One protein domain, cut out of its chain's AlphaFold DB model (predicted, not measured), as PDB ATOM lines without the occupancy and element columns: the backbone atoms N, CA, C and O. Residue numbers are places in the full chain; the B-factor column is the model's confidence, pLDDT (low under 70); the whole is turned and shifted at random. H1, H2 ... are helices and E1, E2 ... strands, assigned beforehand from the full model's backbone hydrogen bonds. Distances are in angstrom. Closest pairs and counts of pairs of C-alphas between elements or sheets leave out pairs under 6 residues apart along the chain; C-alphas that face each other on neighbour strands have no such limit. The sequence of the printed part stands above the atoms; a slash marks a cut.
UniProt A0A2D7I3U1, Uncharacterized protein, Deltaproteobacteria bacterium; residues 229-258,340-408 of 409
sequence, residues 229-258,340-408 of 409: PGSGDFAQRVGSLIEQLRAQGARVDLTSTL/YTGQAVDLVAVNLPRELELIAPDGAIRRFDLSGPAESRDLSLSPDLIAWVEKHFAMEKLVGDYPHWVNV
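AT A GLANCE: This is residues 229 to 258 and 340 to 408 of the 409 residues of an uncharacterized protein of Deltaproteobacteria bacterium (UniProt A0A2D7I3U1). A four-stranded, strongly twisted sheet, E1, E2, E6 and E5, has the long helix H1 lying over one face along E2, while the shorter helix H2 packs beside the edge strand E5. A separate two-stranded hairpin, E3 and E4, packs on H1 through E3 and comes close to H2. The printed part has 99 residues with two named helices and six named strands, in the order H1, E1, E2, E3, E4, H2, E5, E6; the large sheet runs E1, E2, E6, E5, all antiparallel, and the class is mixed, helices and strands. The whole is compact, with a radius of gyration of the C-alphas of 12.7 A and spans of 42 by 28 by 20 A.

IN THESE COORDINATES: Begin in the sheet with E2, residues 344 to 350: from C-alpha 344 at (144.904, 157.415, 138.582) it runs 19.2 A. Beside it are E1, residues 251 to 256, 15.9 A, and E6, residues 404 to 407, 10.4 A; then comes E5, residues 395 to 397, 6.5 A. Find C-alpha 234 at (152.232, 162.140, 136.716); from there H1, residues 234 to 247, runs 20.0 A. H2 is residues 383 to 392, 14.2 A. E3, residues 355 to 359, is 13.8 A long, and E4, residues 365 to 369, is 13.6 A long, ending at C-alpha 369, (144.068, 164.691, 111.249).

HOW THE PARTS SIT: In the sheet, look for N 253 and O 348 at 2.8 A between E1 and E2, N 345 and O 405 at 2.9 A between E2 and E6, and N 396 and O 406 at 2.8 A in the hairpin E5 and E6. The sheet is only just strongly twisted, its C-alphas up to 4.1 A off the best plane. H1 is on it at a height of 9.1 A, over E2 and along the strands, at 6 degrees to E2 on the local plane. H2 is only just at the sheet's level, with a height of 4.0 A; the closest C-alphas of H2 and E5, Glu 390 and Glu 396, are 5.0 A apart. The hairpin E3 and E4 has N 358 and O 366 at 2.9 A. The closest C-alphas of H1 and E3, Gln 244 and Leu 358, are 6.8 A apart; E3 and H2 are near each other, and H1 and H2 are apart. Every O i to N i+4 pair is within hydrogen-bond range in H1, and 5 of 6 in H2.

THE WHOLE: The farthest C-alphas, Pro 229 and Pro 373, are 43.2 A apart. Residues 259 to 339 are not printed, and C-alphas 258 and 340 are 6.0 A apart across that cut. The link from E4 to H2, residues 370 to 382, is long. The mean pLDDT of the printed part is 96.5, and no printed residue is under 70.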
ATOM      1  N   PRO A 229     152.964 160.510 147.422       84.06
ATOM      2  CA  PRO A 229     154.222 159.764 147.286       84.06
ATOM      3  C   PRO A 229     154.264 158.745 146.138       84.06
ATOM      4  O   PRO A 229     155.341 158.287 145.763       84.06
ATOM      5  N   GLY A 230     153.108 158.359 145.586       78.31
ATOM      6  CA  GLY A 230     153.039 157.495 144.412       78.31
ATOM      7  C   GLY A 230     153.298 158.219 143.087       78.31
ATOM      8  O   GLY A 230     153.811 157.586 142.165       78.31
ATOM      9  N   SER A 231     152.954 159.506 142.974       85.38
ATOM     10  CA  SER A 231     152.711 160.181 141.687       85.38
ATOM     11  C   SER A 231     153.940 160.333 140.788       85.38
ATOM     12  O   SER A 231     153.857 160.030 139.600       85.38
ATOM     13  N   GLY A 232     155.070 160.786 141.334       87.69
ATOM     14  CA  GLY A 232     156.197 161.238 140.517       87.69
ATOM     15  C   GLY A 232     155.809 162.443 139.651       87.69
ATOM     16  O   GLY A 232     155.186 163.391 140.123       87.69
ATOM     17  N   ASP A 233     156.154 162.399 138.368       94.50
ATOM     18  CA  ASP A 233     155.839 163.430 137.371       94.50
ATOM     19  C   ASP A 233     154.381 163.391 136.867       94.50
ATOM     20  O   ASP A 233     153.959 164.298 136.148       94.50
ATOM     21  N   PHE A 234     153.583 162.385 137.245       97.06
ATOM     22  CA  PHE A 234     152.232 162.140 136.716       97.06
ATOM     23  C   PHE A 234     151.328 163.384 136.709       97.06
ATOM     24  O   PHE A 234     150.649 163.652 135.719       97.06
ATOM     25  N   ALA A 235     151.361 164.193 137.773       96.88
ATOM     26  CA  ALA A 235     150.587 165.432 137.859       96.88
ATOM     27  C   ALA A 235     151.007 166.489 136.817       96.88
ATOM     28  O   ALA A 235     150.152 167.198 136.287       96.88
ATOM     29  N   GLN A 236     152.300 166.568 136.488       97.06
ATOM     30  CA  GLN A 236     152.831 167.440 135.437       97.06
ATOM     31  C   GLN A 236     152.446 166.921 134.046       97.06
ATOM     32  O   GLN A 236     152.031 167.713 133.200       97.06
ATOM     33  N   ARG A 237     152.517 165.601 133.815       97.94
ATOM     34  CA  ARG A 237     152.104 164.974 132.544       97.94
ATOM     35  C   ARG A 237     150.615 165.206 132.265       97.94
ATOM     36  O   ARG A 237     150.256 165.701 131.199       97.94
ATOM     37  N   VAL A 238     149.766 164.946 133.261       98.31
ATOM     38  CA  VAL A 238     148.314 165.197 133.213       98.31
ATOM     39  C   VAL A 238     148.011 166.687 133.020       98.31
ATOM     40  O   VAL A 238     147.195 167.032 132.166       98.31
ATOM     41  N   GLY A 239     148.687 167.578 133.755       98.31
ATOM     42  CA  GLY A 239     148.535 169.030 133.604       98.31
ATOM     43  C   GLY A 239     148.869 169.519 132.192       98.31
ATOM     44  O   GLY A 239     148.058 170.210 131.579       98.31
ATOM     45  N   SER A 240     150.002 169.084 131.635       98.44
ATOM     46  CA  SER A 240     150.417 169.460 130.279       98.44
ATOM     47  C   SER A 240     149.434 168.972 129.208       98.44
ATOM     48  O   SER A 240     149.105 169.729 128.295       98.44
ATOM     49  N   LEU A 241     148.895 167.753 129.341       98.75
ATOM     50  CA  LEU A 241     147.871 167.238 128.426       98.75
ATOM     51  C   LEU A 241     146.595 168.098 128.465       98.75
ATOM     52  O   LEU A 241     146.059 168.459 127.417       98.75
ATOM     53  N   ILE A 242     146.133 168.473 129.663       98.75
ATOM     54  CA  ILE A 242     144.967 169.352 129.855       98.75
ATOM     55  C   ILE A 242     145.189 170.725 129.206       98.75
ATOM     56  O   ILE A 242     144.293 171.235 128.530       98.75
ATOM     57  N   GLU A 243     146.361 171.327 129.414       98.69
ATOM     58  CA  GLU A 243     146.707 172.644 128.871       98.69
ATOM     59  C   GLU A 243     146.760 172.632 127.338       98.69
ATOM     60  O   GLU A 243     146.123 173.473 126.703       98.69
ATOM     61  N   GLN A 244     147.437 171.647 126.738       98.75
ATOM     62  CA  GLN A 244     147.564 171.525 125.280       98.75
ATOM     63  C   GLN A 244     146.223 171.282 124.582       98.75
ATOM     64  O   GLN A 244     145.946 171.893 123.549       98.75
ATOM     65  N   LEU A 245     145.370 170.427 125.152       98.81
ATOM     66  CA  LEU A 245     144.026 170.169 124.631       98.81
ATOM     67  C   LEU A 245     143.152 171.436 124.694       98.81
ATOM     68  O   LEU A 245     142.522 171.806 123.701       98.81
ATOM     69  N   ARG A 246     143.150 172.149 125.830       98.75
ATOM     70  CA  ARG A 246     142.383 173.400 125.994       98.75
ATOM     71  C   ARG A 246     142.879 174.530 125.097       98.75
ATOM     72  O   ARG A 246     142.058 175.273 124.567       98.75
ATOM     73  N   ALA A 247     144.193 174.647 124.896       98.69
ATOM     74  CA  ALA A 247     144.787 175.635 123.991       98.69
ATOM     75  C   ALA A 247     144.305 175.479 122.534       98.69
ATOM     76  O   ALA A 247     144.331 176.443 121.774       98.69
ATOM     77  N   GLN A 248     143.819 174.289 122.169       98.62
ATOM     78  CA  GLN A 248     143.295 173.946 120.843       98.62
ATOM     79  C   GLN A 248     141.756 173.840 120.814       98.62
ATOM     80  O   GLN A 248     141.182 173.247 119.904       98.62
ATOM     81  N   GLY A 249     141.068 174.417 121.807       98.00
ATOM     82  CA  GLY A 249     139.604 174.524 121.842       98.00
ATOM     83  C   GLY A 249     138.859 173.310 122.408       98.00
ATOM     84  O   GLY A 249     137.627 173.342 122.486       98.00
ATOM     85  N   ALA A 250     139.562 172.262 122.852       98.50
ATOM     86  CA  ALA A 250     138.913 171.128 123.500       98.50
ATOM     87  C   ALA A 250     138.373 171.509 124.888       98.50
ATOM     88  O   ALA A 250     139.044 172.154 125.703       98.50
ATOM     89  N   ARG A 251     137.165 171.040 125.199       97.94
ATOM     90  CA  ARG A 251     136.601 171.111 126.545       97.94
ATOM     91  C   ARG A 251     137.206 169.983 127.377       97.94
ATOM     92  O   ARG A 251     136.871 168.818 127.180       97.94
ATOM     93  N   VAL A 252     138.037 170.343 128.350       98.12
ATOM     94  CA  VAL A 252     138.671 169.385 129.268       98.12
ATOM     95  C   VAL A 252     138.187 169.602 130.700       98.12
ATOM     96  O   VAL A 252     138.254 170.725 131.202       98.12
ATOM     97  N   ASP A 253     137.746 168.531 131.358       95.94
ATOM     98  CA  ASP A 253     137.255 168.481 132.738       95.94
ATOM     99  C   ASP A 253     138.009 167.375 133.519       95.94
ATOM    100  O   ASP A 253     137.782 166.182 133.304       95.94
ATOM    101  N   LEU A 254     138.893 167.753 134.454       96.69
ATOM    102  CA  LEU A 254     139.550 166.822 135.390       96.69
ATOM    103  C   LEU A 254     138.660 166.604 136.620       96.69
ATOM    104  O   LEU A 254     138.589 167.465 137.504       96.69
ATOM    105  N   THR A 255     137.961 165.473 136.696       92.06
ATOM    106  CA  THR A 255     136.890 165.247 137.685       92.06
ATOM    107  C   THR A 255     137.382 164.581 138.975       92.06
ATOM    108  O   THR A 255     136.864 164.887 140.052       92.06
ATOM    109  N   SER A 256     138.425 163.746 138.908       93.19
ATOM    110  CA  SER A 256     139.057 163.094 140.066       93.19
ATOM    111  C   SER A 256     140.568 162.959 139.883       93.19
ATOM    112  O   SER A 256     141.044 162.723 138.778       93.19
ATOM    113  N   THR A 257     141.312 163.037 140.985       94.44
ATOM    114  CA  THR A 257     142.719 162.611 141.068       94.44
ATOM    115  C   THR A 257     142.860 161.693 142.284       94.44
ATOM    116  O   THR A 257     142.412 160.551 142.225       94.44
ATOM    117  N   LEU A 258     143.348 162.208 143.413       93.62
ATOM    118  CA  LEU A 258     143.350 161.520 144.700       93.62
ATOM    119  C   LEU A 258     141.906 161.300 145.201       93.62
ATOM    120  O   LEU A 258     141.052 162.188 145.089       93.62
ATOM    121  N   TYR A 340     143.629 155.909 145.223       94.81
ATOM    122  CA  TYR A 340     143.996 155.926 146.648       94.81
ATOM    123  C   TYR A 340     145.497 156.182 146.852       94.81
ATOM    124  O   TYR A 340     145.912 156.678 147.897       94.81
ATOM    125  N   THR A 341     146.312 155.874 145.841       93.06
ATOM    126  CA  THR A 341     147.780 155.992 145.841       93.06
ATOM    127  C   THR A 341     148.290 157.145 144.971       93.06
ATOM    128  O   THR A 341     149.499 157.289 144.789       93.06
ATOM    129  N   GLY A 342     147.389 157.964 144.410       94.38
ATOM    130  CA  GLY A 342     147.750 159.021 143.460       94.38
ATOM    131  C   GLY A 342     148.286 158.473 142.132       94.38
ATOM    132  O   GLY A 342     149.183 159.066 141.536       94.38
ATOM    133  N   GLN A 343     147.790 157.316 141.690       96.19
ATOM    134  CA  GLN A 343     148.174 156.637 140.448       96.19
ATOM    135  C   GLN A 343     147.073 156.621 139.386       96.19
ATOM    136  O   GLN A 343     147.315 156.104 138.306       96.19
ATOM    137  N   ALA A 344     145.910 157.232 139.625       96.31
ATOM    138  CA  ALA A 344     144.904 157.415 138.582       96.31
ATOM    139  C   ALA A 344     144.213 158.781 138.603       96.31
ATOM    140  O   ALA A 344     144.070 159.424 139.651       96.31
ATOM    141  N   VAL A 345     143.731 159.188 137.429       97.38
ATOM    142  CA  VAL A 345     142.917 160.388 137.212       97.38
ATOM    143  C   VAL A 345     141.662 160.057 136.416       97.38
ATOM    144  O   VAL A 345     141.694 159.228 135.511       97.38
ATOM    145  N   ASP A 346     140.564 160.740 136.736       96.19
ATOM    146  CA  ASP A 346     139.367 160.743 135.899       96.19
ATOM    147  C   ASP A 346     139.393 162.032 135.069       96.19
ATOM    148  O   ASP A 346     139.159 163.131 135.584       96.19
ATOM    149  N   LEU A 347     139.736 161.889 133.791       97.75
ATOM    150  CA  LEU A 347     139.953 162.963 132.829       97.75
ATOM    151  C   LEU A 347     138.972 162.816 131.663       97.75
ATOM    152  O   LEU A 347     138.932 161.790 130.983       97.75
ATOM    153  N   VAL A 348     138.200 163.872 131.415       96.88
ATOM    154  CA  VAL A 348     137.274 163.977 130.285       96.88
ATOM    155  C   VAL A 348     137.785 165.063 129.348       96.88
ATOM    156  O   VAL A 348     137.978 166.192 129.788       96.88
ATOM    157  N   ALA A 349     137.982 164.745 128.069       98.25
ATOM    158  CA  ALA A 349     138.326 165.718 127.037       98.25
ATOM    159  C   ALA A 349     137.439 165.504 125.806       98.25
ATOM    160  O   ALA A 349     137.510 164.468 125.151       98.25
ATOM    161  N   VAL A 350     136.586 166.486 125.531       98.12
ATOM    162  CA  VAL A 350     135.583 166.499 124.456       98.12
ATOM    163  C   VAL A 350     135.726 167.783 123.632       98.12
ATOM    164  O   VAL A 350     136.585 168.615 123.926       98.12
ATOM    165  N   ASN A 351     134.907 167.967 122.599       97.75
ATOM    166  CA  ASN A 351     135.050 169.040 121.611       97.75
ATOM    167  C   ASN A 351     136.452 169.065 120.969       97.75
ATOM    168  O   ASN A 351     137.032 170.131 120.774       97.75
ATOM    169  N   LEU A 352     137.036 167.891 120.690       98.56
ATOM    170  CA  LEU A 352     138.341 167.840 120.025       98.56
ATOM    171  C   LEU A 352     138.252 168.493 118.630       98.56
ATOM    172  O   LEU A 352     137.325 168.154 117.890       98.56
ATOM    173  N   PRO A 353     139.198 169.364 118.239       98.25
ATOM    174  CA  PRO A 353     139.213 170.022 116.927       98.25
ATOM    175  C   PRO A 353     139.346 169.034 115.750       98.25
ATOM    176  O   PRO A 353     139.629 167.848 115.938       98.25
ATOM    177  N   ARG A 354     139.166 169.533 114.513       98.06
ATOM    178  CA  ARG A 354     139.431 168.777 113.266       98.06
ATOM    179  C   ARG A 354     140.925 168.494 113.040       98.06
ATOM    180  O   ARG A 354     141.248 167.565 112.313       98.06
ATOM    181  N   GLU A 355     141.822 169.245 113.671       98.50
ATOM    182  CA  GLU A 355     143.259 168.966 113.719       98.50
ATOM    183  C   GLU A 355     143.761 169.185 115.145       98.50
ATOM    184  O   GLU A 355     143.419 170.197 115.755       98.50
ATOM    185  N   LEU A 356     144.571 168.265 115.666       98.62
ATOM    186  CA  LEU A 356     145.161 168.365 117.004       98.62
ATOM    187  C   LEU A 356     146.664 168.104 116.926       98.62
ATOM    188  O   LEU A 356     147.080 167.113 116.333       98.62
ATOM    189  N   GLU A 357     147.483 168.939 117.551       98.75
ATOM    190  CA  GLU A 357     148.914 168.710 117.747       98.75
ATOM    191  C   GLU A 357     149.213 168.511 119.235       98.75
ATOM    192  O   GLU A 357     148.714 169.247 120.085       98.75
ATOM    193  N   LEU A 358     150.007 167.495 119.565       98.75
ATOM    194  CA  LEU A 358     150.429 167.214 120.934       98.75
ATOM    195  C   LEU A 358     151.951 167.075 121.004       98.75
ATOM    196  O   LEU A 358     152.568 166.425 120.157       98.75
ATOM    197  N   ILE A 359     152.524 167.664 122.050       98.62
ATOM    198  CA  ILE A 359     153.934 167.621 122.436       98.62
ATOM    199  C   ILE A 359     154.015 166.846 123.752       98.62
ATOM    200  O   ILE A 359     153.456 167.256 124.770       98.62
ATOM    201  N   ALA A 360     154.685 165.704 123.740       97.62
ATOM    202  CA  ALA A 360     154.772 164.824 124.893       97.62
ATOM    203  C   ALA A 360     155.927 165.183 125.852       97.62
ATOM    204  O   ALA A 360     156.889 165.839 125.445       97.62
ATOM    205  N   PRO A 361     155.876 164.722 127.119       96.50
ATOM    206  CA  PRO A 361     156.961 164.887 128.093       96.50
ATOM    207  C   PRO A 361     158.323 164.320 127.654       96.50
ATOM    208  O   PRO A 361     159.351 164.790 128.135       96.50
ATOM    209  N   ASP A 362     158.348 163.343 126.741       96.44
ATOM    210  CA  ASP A 362     159.572 162.787 126.139       96.44
ATOM    211  C   ASP A 362     160.118 163.618 124.956       96.44
ATOM    212  O   ASP A 362     161.157 163.284 124.385       96.44
ATOM    213  N   GLY A 363     159.432 164.705 124.585       97.88
ATOM    214  CA  GLY A 363     159.758 165.561 123.445       97.88
ATOM    215  C   GLY A 363     159.197 165.087 122.100       97.88
ATOM    216  O   GLY A 363     159.443 165.745 121.087       97.88
ATOM    217  N   ALA A 364     158.442 163.984 122.044       98.38
ATOM    218  CA  ALA A 364     157.782 163.556 120.815       98.38
ATOM    219  C   ALA A 364     156.634 164.506 120.441       98.38
ATOM    220  O   ALA A 364     155.828 164.890 121.285       98.38
ATOM    221  N   ILE A 365     156.522 164.843 119.153       98.62
ATOM    222  CA  ILE A 365     155.449 165.691 118.616       98.62
ATOM    223  C   ILE A 365     154.633 164.878 117.609       98.62
ATOM    224  O   ILE A 365     155.210 164.217 116.740       98.62
ATOM    225  N   ARG A 366     153.299 164.929 117.694       98.56
ATOM    226  CA  ARG A 366     152.397 164.365 116.676       98.56
ATOM    227  C   ARG A 366     151.224 165.304 116.406       98.56
ATOM    228  O   ARG A 366     150.493 165.667 117.323       98.56
ATOM    229  N   ARG A 367     151.019 165.617 115.124       98.69
ATOM    230  CA  ARG A 367     149.773 166.175 114.589       98.69
ATOM    231  C   ARG A 367     148.856 165.035 114.148       98.69
ATOM    232  O   ARG A 367     149.314 164.050 113.567       98.69
ATOM    233  N   PHE A 368     147.574 165.179 114.440       98.62
ATOM    234  CA  PHE A 368     146.503 164.243 114.136       98.62
ATOM    235  C   PHE A 368     145.501 164.945 113.218       98.62
ATOM    236  O   PHE A 368     144.964 165.993 113.581       98.62
ATOM    237  N   ASP A 369     145.242 164.356 112.052       98.25
ATOM    238  CA  ASP A 369     144.068 164.691 111.249       98.25
ATOM    239  C   ASP A 369     142.856 164.004 111.885       98.25
ATOM    240  O   ASP A 369     142.794 162.779 111.967       98.25
ATOM    241  N   LEU A 370     141.919 164.813 112.371       97.88
ATOM    242  CA  LEU A 370     140.652 164.395 112.963       97.88
ATOM    243  C   LEU A 370     139.476 164.976 112.147       97.88
ATOM    244  O   LEU A 370     138.375 165.186 112.667       97.88
ATOM    245  N   SER A 371     139.690 165.287 110.865       97.44
ATOM    246  CA  SER A 371     138.660 165.826 109.970       97.44
ATOM    247  C   SER A 371     137.622 164.776 109.555       97.44
ATOM    248  O   SER A 371     136.550 165.132 109.059       97.44
ATOM    249  N   GLY A 372     137.900 163.484 109.763       97.19
ATOM    250  CA  GLY A 372     137.025 162.371 109.394       97.19
ATOM    251  C   GLY A 372     135.610 162.482 109.989       97.19
ATOM    252  O   GLY A 372     135.458 162.793 111.169       97.19
ATOM    253  N   PRO A 373     134.539 162.200 109.220       96.50
ATOM    254  CA  PRO A 373     133.160 162.371 109.694       96.50
ATOM    255  C   PRO A 373     132.721 161.323 110.729       96.50
ATOM    256  O   PRO A 373     131.657 161.459 111.328       96.50
ATOM    257  N   ALA A 374     133.521 160.271 110.924       95.56
ATOM    258  CA  ALA A 374     133.306 159.235 111.930       95.56
ATOM    259  C   ALA A 374     133.995 159.540 113.275       95.56
ATOM    260  O   ALA A 374     133.792 158.784 114.226       95.56
ATOM    261  N   GLU A 375     134.770 160.629 113.377       97.56
ATOM    262  CA  GLU A 375     135.470 161.004 114.609       97.56
ATOM    263  C   GLU A 375     134.514 161.268 115.775       97.56
ATOM    264  O   GLU A 375     133.392 161.753 115.609       97.56
ATOM    265  N   SER A 376     134.961 160.927 116.979       97.06
ATOM    266  CA  SER A 376     134.170 160.999 118.214       97.06
ATOM    267  C   SER A 376     134.055 162.420 118.782       97.06
ATOM    268  O   SER A 376     133.133 162.702 119.545       97.06
ATOM    269  N   ARG A 377     135.015 163.297 118.447       97.94
ATOM    270  CA  ARG A 377     135.304 164.566 119.145       97.94
ATOM    271  C   ARG A 377     135.605 164.373 120.651       97.94
ATOM    272  O   ARG A 377     135.503 165.335 121.408       97.94
ATOM    273  N   ASP A 378     135.977 163.165 121.088       98.25
ATOM    274  CA  ASP A 378     136.125 162.729 122.491       98.25
ATOM    275  C   ASP A 378     137.369 161.838 122.670       98.25
ATOM    276  O   ASP A 378     137.454 160.742 122.112       98.25
ATOM    277  N   LEU A 379     138.334 162.293 123.475       98.31
ATOM    278  CA  LEU A 379     139.639 161.644 123.659       98.31
ATOM    279  C   LEU A 379     139.514 160.191 124.129       98.31
ATOM    280  O   LEU A 379     140.221 159.323 123.628       98.31
ATOM    281  N   SER A 380     138.589 159.910 125.048       97.38
ATOM    282  CA  SER A 380     138.369 158.561 125.591       97.38
ATOM    283  C   SER A 380     137.669 157.611 124.605       97.38
ATOM    284  O   SER A 380     137.355 156.476 124.966       97.38
ATOM    285  N   LEU A 381     137.415 158.064 123.371       97.69
ATOM    286  CA  LEU A 381     136.768 157.326 122.284       97.69
ATOM    287  C   LEU A 381     137.537 157.422 120.947       97.69
ATOM    288  O   LEU A 381     136.993 157.028 119.919       97.69
ATOM    289  N   SER A 382     138.784 157.912 120.944       97.94
ATOM    290  CA  SER A 382     139.646 157.983 119.749       97.94
ATOM    291  C   SER A 382     140.890 157.090 119.922       97.94
ATOM    292  O   SER A 382     141.860 157.520 120.554       97.94
ATOM    293  N   PRO A 383     140.898 155.853 119.377       97.75
ATOM    294  CA  PRO A 383     141.955 154.861 119.621       97.75
ATOM    295  C   PRO A 383     143.377 155.353 119.310       97.75
ATOM    296  O   PRO A 383     144.293 155.120 120.091       97.75
ATOM    297  N   ASP A 384     143.548 156.083 118.205       98.00
ATOM    298  CA  ASP A 384     144.849 156.586 117.743       98.00
ATOM    299  C   ASP A 384     145.453 157.670 118.648       98.00
ATOM    300  O   ASP A 384     146.678 157.764 118.773       98.00
ATOM    301  N   LEU A 385     144.594 158.476 119.285       98.31
ATOM    302  CA  LEU A 385     144.991 159.453 120.300       98.31
ATOM    303  C   LEU A 385     145.351 158.745 121.606       98.31
ATOM    304  O   LEU A 385     146.400 159.034 122.178       98.31
ATOM    305  N   ILE A 386     144.519 157.791 122.042       98.56
ATOM    306  CA  ILE A 386     144.752 156.990 123.251       98.56
ATOM    307  C   ILE A 386     146.099 156.276 123.160       98.56
ATOM    308  O   ILE A 386     146.964 156.557 123.979       98.56
ATOM    309  N   ALA A 387     146.337 155.463 122.128       98.56
ATOM    310  CA  ALA A 387     147.573 154.687 121.992       98.56
ATOM    311  C   ALA A 387     148.845 155.560 121.941       98.56
ATOM    312  O   ALA A 387     149.934 155.122 122.324       98.56
ATOM    313  N   TRP A 388     148.731 156.809 121.479       98.62
ATOM    314  CA  TRP A 388     149.842 157.759 121.486       98.62
ATOM    315  C   TRP A 388     150.044 158.418 122.862       98.62
ATOM    316  O   TRP A 388     151.186 158.517 123.311       98.62
ATOM    317  N   VAL A 389     148.969 158.791 123.568       98.56
ATOM    318  CA  VAL A 389     149.020 159.277 124.964       98.56
ATOM    319  C   VAL A 389     149.536 158.180 125.905       98.56
ATOM    320  O   VAL A 389     150.442 158.436 126.695       98.56
ATOM    321  N   GLU A 390     149.052 156.945 125.768       98.50
ATOM    322  CA  GLU A 390     149.517 155.771 126.517       98.50
ATOM    323  C   GLU A 390     151.027 155.584 126.390       98.50
ATOM    324  O   GLU A 390     151.718 155.416 127.393       98.50
ATOM    325  N   LYS A 391     151.556 155.689 125.167       98.12
ATOM    326  CA  LYS A 391     152.985 155.534 124.889       98.12
ATOM    327  C   LYS A 391     153.836 156.716 125.363       98.12
ATOM    328  O   LYS A 391     154.902 156.493 125.925       98.12
ATOM    329  N   HIS A 392     153.417 157.950 125.083       98.25
ATOM    330  CA  HIS A 392     154.287 159.131 125.183       98.25
ATOM    331  C   HIS A 392     154.037 160.000 126.429       98.25
ATOM    332  O   HIS A 392     154.944 160.691 126.887       98.25
ATOM    333  N   PHE A 393     152.846 159.931 127.032       98.06
ATOM    334  CA  PHE A 393     152.569 160.478 128.370       98.06
ATOM    335  C   PHE A 393     152.644 159.398 129.466       98.06
ATOM    336  O   PHE A 393     152.523 159.738 130.642       98.06
ATOM    337  N   ALA A 394     152.850 158.121 129.105       97.19
ATOM    338  CA  ALA A 394     152.885 156.976 130.023       97.19
ATOM    339  C   ALA A 394     151.636 156.918 130.934       97.19
ATOM    340  O   ALA A 394     151.719 156.876 132.164       97.19
ATOM    341  N   MET A 395     150.458 156.960 130.299       97.62
ATOM    342  CA  MET A 395     149.140 156.957 130.947       97.62
ATOM    343  C   MET A 395     148.224 155.896 130.321       97.62
ATOM    344  O   MET A 395     147.655 156.153 129.268       97.62
ATOM    345  N   GLU A 396     148.051 154.737 130.957       98.00
ATOM    346  CA  GLU A 396     147.210 153.637 130.454       98.00
ATOM    347  C   GLU A 396     145.717 154.002 130.513       98.00
ATOM    348  O   GLU A 396     145.221 154.466 131.549       98.00
ATOM    349  N   LYS A 397     144.968 153.773 129.426       97.50
ATOM    350  CA  LYS A 397     143.519 153.989 129.405       97.50
ATOM    351  C   LYS A 397     142.795 152.736 129.882       97.50
ATOM    352  O   LYS A 397     142.680 151.746 129.161       97.50
ATOM    353  N   LEU A 398     142.117 152.823 131.027       94.75
ATOM    354  CA  LEU A 398     141.142 151.797 131.399       94.75
ATOM    355  C   LEU A 398     139.913 151.908 130.479       94.75
ATOM    356  O   LEU A 398     138.974 152.648 130.758       94.75
ATOM    357  N   VAL A 399     139.906 151.199 129.350       92.50
ATOM    358  CA  VAL A 399     138.830 151.249 128.330       92.50
ATOM    359  C   VAL A 399     137.450 150.877 128.903       92.50
ATOM    360  O   VAL A 399     136.414 151.334 128.420       92.50
ATOM    361  N   GLY A 400     137.420 150.064 129.963       88.06
ATOM    362  CA  GLY A 400     136.189 149.693 130.666       88.06
ATOM    363  C   GLY A 400     135.552 150.809 131.502       88.06
ATOM    364  O   GLY A 400     134.379 150.674 131.840       88.06
ATOM    365  N   ASP A 401     136.281 151.883 131.818       89.69
ATOM    366  CA  ASP A 401     135.792 153.003 132.627       89.69
ATOM    367  C   ASP A 401     136.103 154.337 131.929       89.69
ATOM    368  O   ASP A 401     137.254 154.765 131.806       89.69
ATOM    369  N   TYR A 402     135.064 154.977 131.389       92.38
ATOM    370  CA  TYR A 402     135.180 156.043 130.388       92.38
ATOM    371  C   TYR A 402     136.206 157.156 130.715       92.38
ATOM    372  O   TYR A 402     137.055 157.422 129.858       92.38
ATOM    373  N   PRO A 403     136.216 157.791 131.904       94.44
ATOM    374  CA  PRO A 403     137.134 158.893 132.189       94.44
ATOM    375  C   PRO A 403     138.505 158.429 132.706       94.44
ATOM    376  O   PRO A 403     139.388 159.261 132.870       94.44
ATOM    377  N   HIS A 404     138.692 157.145 133.018       95.69
ATOM    378  CA  HIS A 404     139.766 156.702 133.910       95.69
ATOM    379  C   HIS A 404     141.104 156.449 133.194       95.69
ATOM    380  O   HIS A 404     141.151 155.700 132.212       95.69
ATOM    381  N   TRP A 405     142.190 157.028 133.711       97.88
ATOM    382  CA  TRP A 405     143.567 156.841 133.233       97.88
ATOM    383  C   TRP A 405     144.503 156.517 134.397       97.88
ATOM    384  O   TRP A 405     144.431 157.175 135.440       97.88
ATOM    385  N   VAL A 406     145.402 155.553 134.205       97.12
ATOM    386  CA  VAL A 406     146.340 155.049 135.221       97.12
ATOM    387  C   VAL A 406     147.778 155.431 134.862       97.12
ATOM    388  O   VAL A 406     148.164 155.453 133.697       97.12
ATOM    389  N   ASN A 407     148.584 155.753 135.867       96.50
ATOM    390  CA  ASN A 407     149.981 156.138 135.728       96.50
ATOM    391  C   ASN A 407     150.883 154.927 135.452       96.50
ATOM    392  O   ASN A 407     151.044 154.071 136.324       96.50
ATOM    393  N   VAL A 408     151.538 154.897 134.290       92.31
ATOM    394  CA  VAL A 408     152.550 153.881 133.960       92.31
ATOM    395  C   VAL A 408     153.927 154.341 134.460       92.31
ATOM    396  O   VAL A 408     154.259 155.533 134.416       92.31
TER     397      VAL A 408